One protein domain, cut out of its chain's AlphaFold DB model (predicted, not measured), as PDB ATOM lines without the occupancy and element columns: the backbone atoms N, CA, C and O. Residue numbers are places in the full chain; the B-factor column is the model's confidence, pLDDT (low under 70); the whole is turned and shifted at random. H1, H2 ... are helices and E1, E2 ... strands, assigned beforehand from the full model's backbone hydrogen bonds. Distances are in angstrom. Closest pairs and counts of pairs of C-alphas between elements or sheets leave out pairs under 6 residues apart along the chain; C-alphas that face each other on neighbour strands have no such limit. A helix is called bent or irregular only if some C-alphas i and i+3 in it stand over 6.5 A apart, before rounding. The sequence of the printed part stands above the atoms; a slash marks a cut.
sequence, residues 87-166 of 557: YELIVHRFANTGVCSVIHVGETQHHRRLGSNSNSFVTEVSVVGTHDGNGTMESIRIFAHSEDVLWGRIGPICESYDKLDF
ATOM      1  N   TYR A  87      22.418 -43.787 -36.546       82.88
ATOM      2  CA  TYR A  87      23.730 -43.319 -36.146       82.88
ATOM      3  C   TYR A  87      23.594 -42.535 -34.850       82.88
ATOM      4  O   TYR A  87      22.587 -41.854 -34.648       82.88
ATOM      5  N   GLU A  88      24.613 -42.608 -34.005       85.56
ATOM      6  CA  GLU A  88      24.765 -41.820 -32.791       85.56
ATOM      7  C   GLU A  88      26.004 -40.931 -32.889       85.56
ATOM      8  O   GLU A  88      27.040 -41.335 -33.415       85.56
ATOM      9  N   LEU A  89      25.894 -39.718 -32.360       82.75
ATOM     10  CA  LEU A  89      26.984 -38.777 -32.149       82.75
ATOM     11  C   LEU A  89      26.928 -38.299 -30.700       82.75
ATOM     12  O   LEU A  89      25.886 -37.815 -30.261       82.75
ATOM     13  N   ILE A  90      28.047 -38.385 -29.987       81.06
ATOM     14  CA  ILE A  90      28.192 -37.874 -28.621       81.06
ATOM     15  C   ILE A  90      29.202 -36.733 -28.635       81.06
ATOM     16  O   ILE A  90      30.327 -36.894 -29.114       81.06
ATOM     17  N   VAL A  91      28.798 -35.581 -28.105       83.50
ATOM     18  CA  VAL A  91      29.612 -34.366 -28.014       83.50
ATOM     19  C   VAL A  91      29.596 -33.848 -26.588       83.50
ATOM     20  O   VAL A  91      28.536 -33.676 -25.998       83.50
ATOM     21  N   HIS A  92      30.769 -33.547 -26.051       84.12
ATOM     22  CA  HIS A  92      30.939 -32.857 -24.781       84.12
ATOM     23  C   HIS A  92      31.213 -31.377 -25.038       84.12
ATOM     24  O   HIS A  92      32.255 -31.026 -25.583       84.12
ATOM     25  N   ARG A  93      30.285 -30.496 -24.661       84.81
ATOM     26  CA  ARG A  93      30.411 -29.043 -24.812       84.81
ATOM     27  C   ARG A  93      30.719 -28.399 -23.467       84.81
ATOM     28  O   ARG A  93      29.873 -28.377 -22.580       84.81
ATOM     29  N   PHE A  94      31.913 -27.842 -23.317       80.88
ATOM     30  CA  PHE A  94      32.329 -27.180 -22.080       80.88
ATOM     31  C   PHE A  94      31.775 -25.754 -22.022       80.88
ATOM     32  O   PHE A  94      32.096 -24.932 -22.878       80.88
ATOM     33  N   ALA A  95      30.980 -25.427 -20.999       75.12
ATOM     34  CA  ALA A  95      30.319 -24.122 -20.886       75.12
ATOM     35  C   ALA A  95      31.316 -22.955 -20.761       75.12
ATOM     36  O   ALA A  95      31.066 -21.864 -21.267       75.12
ATOM     37  N   ASN A  96      32.468 -23.194 -20.129       72.69
ATOM     38  CA  ASN A  96      33.460 -22.156 -19.838       72.69
ATOM     39  C   ASN A  96      34.266 -21.730 -21.075       72.69
ATOM     40  O   ASN A  96      34.659 -20.572 -21.196       72.69
ATOM     41  N   THR A  97      34.539 -22.666 -21.986       75.19
ATOM     42  CA  THR A  97      35.385 -22.436 -23.170       75.19
ATOM     43  C   THR A  97      34.581 -22.418 -24.468       75.19
ATOM     44  O   THR A  97      35.057 -21.921 -25.488       75.19
ATOM     45  N   GLY A  98      33.365 -22.970 -24.451       73.56
ATOM     46  CA  GLY A  98      32.557 -23.234 -25.638       73.56
ATOM     47  C   GLY A  98      33.151 -24.305 -26.557       73.56
ATOM     48  O   GLY A  98      32.647 -24.485 -27.662       73.56
ATOM     49  N   VAL A  99      34.226 -24.984 -26.138       79.88
ATOM     50  CA  VAL A  99      34.856 -26.060 -26.909       79.88
ATOM     51  C   VAL A  99      33.956 -27.286 -26.869       79.88
ATOM     52  O   VAL A  99      33.456 -27.672 -25.811       79.88
ATOM     53  N   CYS A 100      33.768 -27.898 -28.032       78.75
ATOM     54  CA  CYS A 100      33.072 -29.160 -28.187       78.75
ATOM     55  C   CYS A 100      34.079 -30.272 -28.449       78.75
ATOM     56  O   CYS A 100      34.689 -30.300 -29.512       78.75
ATOM     57  N   SER A 101      34.206 -31.218 -27.532       76.31
ATOM     58  CA  SER A 101      34.947 -32.448 -27.770       76.31
ATOM     59  C   SER A 101      34.009 -33.495 -28.364       76.31
ATOM     60  O   SER A 101      32.986 -33.829 -27.762       76.31
ATOM     61  N   VAL A 102      34.311 -33.988 -29.563       70.88
ATOM     62  CA  VAL A 102      33.573 -35.128 -30.125       70.88
ATOM     63  C   VAL A 102      34.066 -36.386 -29.417       70.88
ATOM     64  O   VAL A 102      35.264 -36.637 -29.369       70.88
ATOM     65  N   ILE A 103      33.148 -37.164 -28.852       69.06
ATOM     66  CA  ILE A 103      33.477 -38.364 -28.069       69.06
ATOM     67  C   ILE A 103      33.217 -39.627 -28.886       69.06
ATOM     68  O   ILE A 103      33.996 -40.574 -28.855       69.06
ATOM     69  N   HIS A 104      32.131 -39.640 -29.657       68.12
ATOM     70  CA  HIS A 104      31.722 -40.803 -30.435       68.12
ATOM     71  C   HIS A 104      30.940 -40.385 -31.678       68.12
ATOM     72  O   HIS A 104      30.142 -39.453 -31.608       68.12
ATOM     73  N   VAL A 105      31.140 -41.103 -32.788       74.62
ATOM     74  CA  VAL A 105      30.268 -41.096 -33.973       74.62
ATOM     75  C   VAL A 105      30.250 -42.502 -34.552       74.62
ATOM     76  O   VAL A 105      31.308 -43.020 -34.912       74.62
ATOM     77  N   GLY A 106      29.076 -43.108 -34.685       71.12
ATOM     78  CA  GLY A 106      28.975 -44.478 -35.179       71.12
ATOM     79  C   GLY A 106      27.549 -44.946 -35.420       71.12
ATOM     80  O   GLY A 106      26.590 -44.235 -35.135       71.12
ATOM     81  N   GLU A 107      27.408 -46.146 -35.985       70.44
ATOM     82  CA  GLU A 107      26.119 -46.839 -36.036       70.44
ATOM     83  C   GLU A 107      25.695 -47.264 -34.623       70.44
ATOM     84  O   GLU A 107      26.513 -47.700 -33.819       70.44
ATOM     85  N   THR A 108      24.403 -47.182 -34.341       67.00
ATOM     86  CA  THR A 108      23.782 -47.513 -33.060       67.00
ATOM     87  C   THR A 108      22.463 -48.263 -33.281       67.00
ATOM     88  O   THR A 108      21.985 -48.435 -34.412       67.00
ATOM     89  N   GLN A 109      21.841 -48.716 -32.196       65.00
ATOM     90  CA  GLN A 109      20.489 -49.266 -32.261       65.00
ATOM     91  C   GLN A 109      19.460 -48.191 -32.629       65.00
ATOM     92  O   GLN A 109      19.661 -46.992 -32.422       65.00
ATOM     93  N   HIS A 110      18.322 -48.620 -33.179       72.31
ATOM     94  CA  HIS A 110      17.253 -47.690 -33.519       72.31
ATOM     95  C   HIS A 110      16.717 -47.001 -32.261       72.31
ATOM     96  O   HIS A 110      16.143 -47.629 -31.369       72.31
ATOM     97  N   HIS A 111      16.888 -45.685 -32.197       73.88
ATOM     98  CA  HIS A 111      16.458 -44.906 -31.053       73.88
ATOM     99  C   HIS A 111      14.924 -44.761 -31.042       73.88
ATOM    100  O   HIS A 111      14.348 -44.210 -31.973       73.88
ATOM    101  N   ARG A 112      14.240 -45.171 -29.962       75.69
ATOM    102  CA  ARG A 112      12.755 -45.256 -29.895       75.69
ATOM    103  C   ARG A 112      11.989 -43.967 -30.230       75.69
ATOM    104  O   ARG A 112      10.816 -44.022 -30.582       75.69
ATOM    105  N   ARG A 113      12.614 -42.798 -30.038       81.00
ATOM    106  CA  ARG A 113      12.019 -41.478 -30.344       81.00
ATOM    107  C   ARG A 113      12.369 -40.971 -31.746       81.00
ATOM    108  O   ARG A 113      11.931 -39.885 -32.117       81.00
ATOM    109  N   LEU A 114      13.193 -41.704 -32.489       83.75
ATOM    110  CA  LEU A 114      13.611 -41.327 -33.828       83.75
ATOM    111  C   LEU A 114      12.459 -41.609 -34.793       83.75
ATOM    112  O   LEU A 114      12.004 -42.742 -34.928       83.75
ATOM    113  N   GLY A 115      11.948 -40.555 -35.426       79.81
ATOM    114  CA  GLY A 115      10.840 -40.678 -36.370       79.81
ATOM    115  C   GLY A 115      11.212 -41.539 -37.580       79.81
ATOM    116  O   GLY A 115      12.376 -41.773 -37.866       79.81
ATOM    117  N   SER A 116      10.226 -41.975 -38.358       78.31
ATOM    118  CA  SER A 116      10.462 -42.784 -39.566       78.31
ATOM    119  C   SER A 116      11.043 -42.001 -40.756       78.31
ATOM    120  O   SER A 116      11.372 -42.586 -41.783       78.31
ATOM    121  N   ASN A 117      11.156 -40.673 -40.651       81.56
ATOM    122  CA  ASN A 117      11.709 -39.812 -41.697       81.56
ATOM    123  C   ASN A 117      13.247 -39.874 -41.686       81.56
ATOM    124  O   ASN A 117      13.847 -39.691 -40.629       81.56
ATOM    125  N   SER A 118      13.879 -40.031 -42.854       79.31
ATOM    126  CA  SER A 118      15.342 -40.080 -43.014       79.31
ATOM    127  C   SER A 118      16.074 -38.849 -42.469       79.31
ATOM    128  O   SER A 118      17.214 -38.960 -42.042       79.31
ATOM    129  N   ASN A 119      15.415 -37.686 -42.446       83.50
ATOM    130  CA  ASN A 119      15.980 -36.441 -41.911       83.50
ATOM    131  C   ASN A 119      15.629 -36.206 -40.434       83.50
ATOM    132  O   ASN A 119      15.928 -35.142 -39.889       83.50
ATOM    133  N   SER A 120      14.926 -37.146 -39.796       86.62
ATOM    134  CA  SER A 120      14.640 -37.041 -38.371       86.62
ATOM    135  C   SER A 120      15.913 -37.237 -37.557       86.62
ATOM    136  O   SER A 120      16.816 -37.983 -37.939       86.62
ATOM    137  N   PHE A 121      15.964 -36.543 -36.428       89.50
ATOM    138  CA  PHE A 121      16.999 -36.718 -35.429       89.50
ATOM    139  C   PHE A 121      16.389 -36.564 -34.038       89.50
ATOM    140  O   PHE A 121      15.343 -35.933 -33.867       89.50
ATOM    141  N   VAL A 122      17.054 -37.135 -33.042       88.19
ATOM    142  CA  VAL A 122      16.753 -36.928 -31.626       88.19
ATOM    143  C   VAL A 122      17.992 -36.354 -30.976       88.19
ATOM    144  O   VAL A 122      19.090 -36.809 -31.264       88.19
ATOM    145  N   THR A 123      17.817 -35.365 -30.107       88.44
ATOM    146  CA  THR A 123      18.901 -34.827 -29.287       88.44
ATOM    147  C   THR A 123      18.553 -35.037 -27.824       88.44
ATOM    148  O   THR A 123      17.456 -34.689 -27.385       88.44
ATOM    149  N   GLU A 124      19.491 -35.604 -27.088       84.38
ATOM    150  CA  GLU A 124      19.449 -35.740 -25.642       84.38
ATOM    151  C   GLU A 124      20.599 -34.917 -25.071       84.38
ATOM    152  O   GLU A 124      21.723 -34.998 -25.562       84.38
ATOM    153  N   VAL A 125      20.308 -34.081 -24.078       82.69
ATOM    154  CA  VAL A 125      21.303 -33.221 -23.435       82.69
ATOM    155  C   VAL A 125      21.269 -33.501 -21.946       82.69
ATOM    156  O   VAL A 125      20.206 -33.425 -21.329       82.69
ATOM    157  N   SER A 126      22.430 -33.790 -21.381       77.06
ATOM    158  CA  SER A 126      22.657 -33.848 -19.942       77.06
ATOM    159  C   SER A 126      23.701 -32.807 -19.559       77.06
ATOM    160  O   SER A 126      24.764 -32.745 -20.174       77.06
ATOM    161  N   VAL A 127      23.403 -31.992 -18.550       78.38
ATOM    162  CA  VAL A 127      24.370 -31.058 -17.962       78.38
ATOM    163  C   VAL A 127      25.131 -31.798 -16.870       78.38
ATOM    164  O   VAL A 127      24.519 -32.449 -16.030       78.38
ATOM    165  N   VAL A 128      26.452 -31.698 -16.905       67.69
ATOM    166  CA  VAL A 128      27.405 -32.410 -16.051       67.69
ATOM    167  C   VAL A 128      28.316 -31.377 -15.389       67.69
ATOM    168  O   VAL A 128      28.712 -30.406 -16.030       67.69
ATOM    169  N   GLY A 129      28.648 -31.537 -14.109       59.50
ATOM    170  CA  GLY A 129      29.694 -30.725 -13.474       59.50
ATOM    171  C   GLY A 129      31.078 -31.119 -13.997       59.50
ATOM    172  O   GLY A 129      31.333 -32.300 -14.220       59.50
ATOM    173  N   THR A 130      31.978 -30.162 -14.225       54.34
ATOM    174  CA  THR A 130      33.370 -30.495 -14.574       54.34
ATOM    175  C   THR A 130      34.125 -30.990 -13.336       54.34
ATOM    176  O   THR A 130      33.871 -30.532 -12.226       54.34
ATOM    177  N   HIS A 131      35.071 -31.917 -13.524       44.25
ATOM    178  CA  HIS A 131      35.856 -32.552 -12.449       44.25
ATOM    179  C   HIS A 131      36.585 -31.552 -11.528       44.25
ATOM    180  O   HIS A 131      36.798 -31.819 -10.352       44.25
ATOM    181  N   ASP A 132      36.977 -30.385 -12.041       48.31
ATOM    182  CA  ASP A 132      37.614 -29.322 -11.254       48.31
ATOM    183  C   ASP A 132      36.626 -28.515 -10.389       48.31
ATOM    184  O   ASP A 132      37.030 -27.568  -9.714       48.31
ATOM    185  N   GLY A 133      35.329 -28.848 -10.435       52.44
ATOM    186  CA  GLY A 133      34.247 -28.133  -9.756       52.44
ATOM    187  C   GLY A 133      34.027 -26.709 -10.275       52.44
ATOM    188  O   GLY A 133      33.247 -25.952  -9.698       52.44
ATOM    189  N   ASN A 134      34.721 -26.321 -11.347       53.84
ATOM    190  CA  ASN A 134      34.877 -24.929 -11.762       53.84
ATOM    191  C   ASN A 134      34.032 -24.582 -12.998       53.84
ATOM    192  O   ASN A 134      34.134 -23.486 -13.557       53.84
ATOM    193  N   GLY A 135      33.200 -25.514 -13.457       67.44
ATOM    194  CA  GLY A 135      32.409 -25.365 -14.666       67.44
ATOM    195  C   GLY A 135      31.329 -26.423 -14.824       67.44
ATOM    196  O   GLY A 135      31.149 -27.330 -14.013       67.44
ATOM    197  N   THR A 136      30.591 -26.278 -15.917       74.62
ATOM    198  CA  THR A 136      29.626 -27.274 -16.379       74.62
ATOM    199  C   THR A 136      29.975 -27.686 -17.804       74.62
ATOM    200  O   THR A 136      30.535 -26.915 -18.587       74.62
ATOM    201  N   MET A 137      29.678 -28.931 -18.130       81.00
ATOM    202  CA  MET A 137      29.840 -29.537 -19.436       81.00
ATOM    203  C   MET A 137      28.499 -30.131 -19.842       81.00
ATOM    204  O   MET A 137      27.881 -30.870 -19.087       81.00
ATOM    205  N   GLU A 138      28.037 -29.840 -21.043       83.44
ATOM    206  CA  GLU A 138      26.884 -30.524 -21.608       83.44
ATOM    207  C   GLU A 138      27.361 -31.760 -22.367       83.44
ATOM    208  O   GLU A 138      28.121 -31.640 -23.327       83.44
ATOM    209  N   SER A 139      26.907 -32.946 -21.967       82.19
ATOM    210  CA  SER A 139      27.003 -34.142 -22.803       82.19
ATOM    211  C   SER A 139      25.762 -34.217 -23.690       82.19
ATOM    212  O   SER A 139      24.627 -34.258 -23.212       82.19
ATOM    213  N   ILE A 140      25.986 -34.142 -24.998       85.62
ATOM    214  CA  ILE A 140      24.966 -34.010 -26.031       85.62
ATOM    215  C   ILE A 140      25.026 -35.254 -26.909       85.62
ATOM    216  O   ILE A 140      25.991 -35.450 -27.647       85.62
ATOM    217  N   ARG A 141      23.979 -36.076 -26.857       87.00
ATOM    218  CA  ARG A 141      23.811 -37.268 -27.694       87.00
ATOM    219  C   ARG A 141      22.827 -36.964 -28.812       87.00
ATOM    220  O   ARG A 141      21.759 -36.397 -28.575       87.00
ATOM    221  N   ILE A 142      23.170 -37.328 -30.038       88.00
ATOM    222  CA  ILE A 142      22.344 -37.094 -31.218       88.00
ATOM    223  C   ILE A 142      22.163 -38.406 -31.955       88.00
ATOM    224  O   ILE A 142      23.143 -39.057 -32.287       88.00
ATOM    225  N   PHE A 143      20.919 -38.748 -32.262       88.62
ATOM    226  CA  PHE A 143      20.560 -39.936 -33.025       88.62
ATOM    227  C   PHE A 143      19.942 -39.529 -34.357       88.62
ATOM    228  O   PHE A 143      19.090 -38.641 -34.362       88.62
ATOM    229  N   ALA A 144      20.312 -40.163 -35.468       89.00
ATOM    230  CA  ALA A 144      19.721 -39.911 -36.789       89.00
ATOM    231  C   ALA A 144      19.751 -41.160 -37.683       89.00
ATOM    232  O   ALA A 144      20.403 -42.139 -37.352       89.00
ATOM    233  N   HIS A 145      19.071 -41.144 -38.834       83.50
ATOM    234  CA  HIS A 145      19.147 -42.253 -39.808       83.50
ATOM    235  C   HIS A 145      20.370 -42.193 -40.730       83.50
ATOM    236  O   HIS A 145      20.627 -43.147 -41.458       83.50
ATOM    237  N   SER A 146      21.119 -41.088 -40.731       81.44
ATOM    238  CA  SER A 146      22.348 -40.954 -41.513       81.44
ATOM    239  C   SER A 146      23.402 -40.117 -40.793       81.44
ATOM    240  O   SER A 146      23.083 -39.179 -40.057       81.44
ATOM    241  N   GLU A 147      24.670 -40.439 -41.058       77.50
ATOM    242  CA  GLU A 147      25.825 -39.684 -40.562       77.50
ATOM    243  C   GLU A 147      25.751 -38.209 -41.000       77.50
ATOM    244  O   GLU A 147      26.021 -37.313 -40.207       77.50
ATOM    245  N   ASP A 148      25.297 -37.937 -42.228       76.44
ATOM    246  CA  ASP A 148      25.158 -36.574 -42.763       76.44
ATOM    247  C   ASP A 148      24.213 -35.703 -41.925       76.44
ATOM    248  O   ASP A 148      24.481 -34.520 -41.698       76.44
ATOM    249  N   VAL A 149      23.109 -36.283 -41.437       83.75
ATOM    250  CA  VAL A 149      22.177 -35.572 -40.558       83.75
ATOM    251  C   VAL A 149      22.850 -35.275 -39.220       83.75
ATOM    252  O   VAL A 149      22.711 -34.152 -38.741       83.75
ATOM    253  N   LEU A 150      23.621 -36.213 -38.653       81.00
ATOM    254  CA  LEU A 150      24.391 -35.975 -37.423       81.00
ATOM    255  C   LEU A 150      25.412 -34.850 -37.595       81.00
ATOM    256  O   LEU A 150      25.413 -33.902 -36.808       81.00
ATOM    257  N   TRP A 151      26.235 -34.910 -38.644       76.19
ATOM    258  CA  TRP A 151      27.241 -33.881 -38.921       76.19
ATOM    259  C   TRP A 151      26.594 -32.517 -39.164       76.19
ATOM    260  O   TRP A 151      27.076 -31.511 -38.648       76.19
ATOM    261  N   GLY A 152      25.437 -32.479 -39.832       78.50
ATOM    262  CA  GLY A 152      24.643 -31.262 -39.995       78.50
ATOM    263  C   GLY A 152      24.157 -30.636 -38.678       78.50
ATOM    264  O   GLY A 152      23.839 -29.445 -38.655       78.50
ATOM    265  N   ARG A 153      24.111 -31.394 -37.571       84.94
ATOM    266  CA  ARG A 153      23.734 -30.882 -36.241       84.94
ATOM    267  C   ARG A 153      24.900 -30.316 -35.440       84.94
ATOM    268  O   ARG A 153      24.647 -29.493 -34.564       84.94
ATOM    269  N   ILE A 154      26.137 -30.703 -35.740       74.00
ATOM    270  CA  ILE A 154      27.307 -30.298 -34.950       74.00
ATOM    271  C   ILE A 154      27.537 -28.791 -35.007       74.00
ATOM    272  O   ILE A 154      27.664 -28.162 -33.960       74.00
ATOM    273  N   GLY A 155      27.556 -28.201 -36.206       71.19
ATOM    274  CA  GLY A 155      27.817 -26.766 -36.372       71.19
ATOM    275  C   GLY A 155      26.904 -25.883 -35.503       71.19
ATOM    276  O   GLY A 155      27.413 -25.071 -34.734       71.19
ATOM    277  N   PRO A 156      25.569 -26.069 -35.549       76.94
ATOM    278  CA  PRO A 156      24.639 -25.347 -34.679       76.94
ATOM    279  C   PRO A 156      24.835 -25.577 -33.173       76.94
ATOM    280  O   PRO A 156      24.552 -24.680 -32.387       76.94
ATOM    281  N   ILE A 157      25.277 -26.766 -32.757       76.50
ATOM    282  CA  ILE A 157      25.427 -27.131 -31.337       76.50
ATOM    283  C   ILE A 157      26.715 -26.560 -30.744       76.50
ATOM    284  O   ILE A 157      26.726 -26.080 -29.610       76.50
ATOM    285  N   CYS A 158      27.781 -26.575 -31.535       74.06
ATOM    286  CA  CYS A 158      29.115 -26.140 -31.137       74.06
ATOM    287  C   CYS A 158      29.425 -24.695 -31.529       74.06
ATOM    288  O   CYS A 158      30.565 -24.258 -31.396       74.06
ATOM    289  N   GLU A 159      28.415 -23.959 -32.006       70.56
ATOM    290  CA  GLU A 159      28.459 -22.574 -32.504       70.56
ATOM    291  C   GLU A 159      29.340 -22.360 -33.752       70.56
ATOM    292  O   GLU A 159      29.005 -21.534 -34.600       70.56
ATOM    293  N   SER A 160      30.441 -23.105 -33.900       67.50
ATOM    294  CA  SER A 160      31.297 -23.186 -35.085       67.50
ATOM    295  C   SER A 160      32.045 -24.524 -35.126       67.50
ATOM    296  O   SER A 160      32.378 -25.097 -34.087       67.50
ATOM    297  N   TYR A 161      32.385 -24.987 -36.333       65.38
ATOM    298  CA  TYR A 161      33.263 -26.145 -36.532       65.38
ATOM    299  C   TYR A 161      34.698 -25.904 -36.027       65.38
ATOM    300  O   TYR A 161      35.396 -26.865 -35.725       65.38
ATOM    301  N   ASP A 162      35.124 -24.647 -35.865       66.25
ATOM    302  CA  ASP A 162      36.467 -24.298 -35.367       66.25
ATOM    303  C   ASP A 162      36.640 -24.542 -33.859       66.25
ATOM    304  O   ASP A 162      37.758 -24.556 -33.351       66.25
ATOM    305  N   LYS A 163      35.529 -24.720 -33.131       66.38
ATOM    306  CA  LYS A 163      35.520 -25.069 -31.703       66.38
ATOM    307  C   LYS A 163      35.456 -26.580 -31.471       66.38
ATOM    308  O   LYS A 163      35.314 -27.007 -30.325       66.38
ATOM    309  N   LEU A 164      35.508 -27.378 -32.541       68.38
ATOM    310  CA  LEU A 164      35.513 -28.829 -32.443       68.38
ATOM    311  C   LEU A 164      36.911 -29.332 -32.147       68.38
ATOM    312  O   LEU A 164      37.840 -29.151 -32.933       68.38
ATOM    313  N   ASP A 165      37.015 -30.027 -31.031       62.19
ATOM    314  CA  ASP A 165      38.171 -30.813 -30.689       62.19
ATOM    315  C   ASP A 165      37.900 -32.288 -30.997       62.19
ATOM    316  O   ASP A 165      36.992 -32.919 -30.450       62.19
ATOM    317  N   PHE A 166      38.712 -32.835 -31.897       57.66
ATOM    318  CA  PHE A 166      38.735 -34.256 -32.228       57.66
ATOM    319  C   PHE A 166      39.894 -34.980 -31.533       57.66
ATOM    320  O   PHE A 166      40.160 -36.131 -31.849       57.66
TER     321      PHE A 166
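What this domain is: This is residues 87 to 166 of the 557 residues of an uncharacterized protein of Bondarzewia mesenterica (UniProt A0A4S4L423). A twisted sheet of four antiparallel strands has one short helix, H1, lying along one face, in two layers; the other face has no named helix. The sheet is two hairpins side by side, E1 with E2 and E3 with E4, and the tail after H1 comes back to the beginning of E2. The printed part has 80 residues, with four named strands and then one named helix, and its class is mixed, helices and strands. The sheet's order is E2, E1, E4, E3. The whole is compact, with a radius of gyration of the C-alphas of 12.9 A, yet elongated, spanning 41 by 25 by 17 A.

Where its parts are: E1, residues 87 to 94, begins at C-alpha 87 (23.730, -43.319, -36.146) and is 23.1 A long. E2, residues 100 to 108, is 21.1 A long. E3, residues 121 to 129, measures 26.1 A and E4, residues 136 to 144, 26.0 A. H1, residues 147 to 157, is 15.6 A long and ends at C-alpha 157 (25.427, -27.131, -31.337).

How they stand to each other: Inner strands E1 and E4 are antiparallel at 164 degrees, with N 89 and O 142 2.8 A apart, within hydrogen-bond range. Edge strand E2 pairs with E1 through N 88 and O 106, 2.8 A, and edge strand E3 with E4 through N 124 and O 141, 2.8 A. H1 is on the sheet at a height of 8.3 A, over E1 and E4, and runs along the strands, at 23 degrees to E4 on the local plane. The closest C-alphas of E4 and H1 are those of Ala 144 and Leu 150, 6.1 A apart. H1 is only just irregular, with C-alphas 152 and 155 6.6 A apart; 5 of its 7 O i to N i+4 pairs are within hydrogen-bond range. Residues 164 to 165 pair, parallel, with residues 100 to 101 of E2.

The domain as a whole: The C-alphas farthest apart, of Ser 116 and Asp 132, are 41.5 A apart. The printed part has no cut. The link from E2 to E3, residues 109 to 120, is long. The pLDDT is under 70 at 19 residues, among them 128 to 135 and 160 to 166.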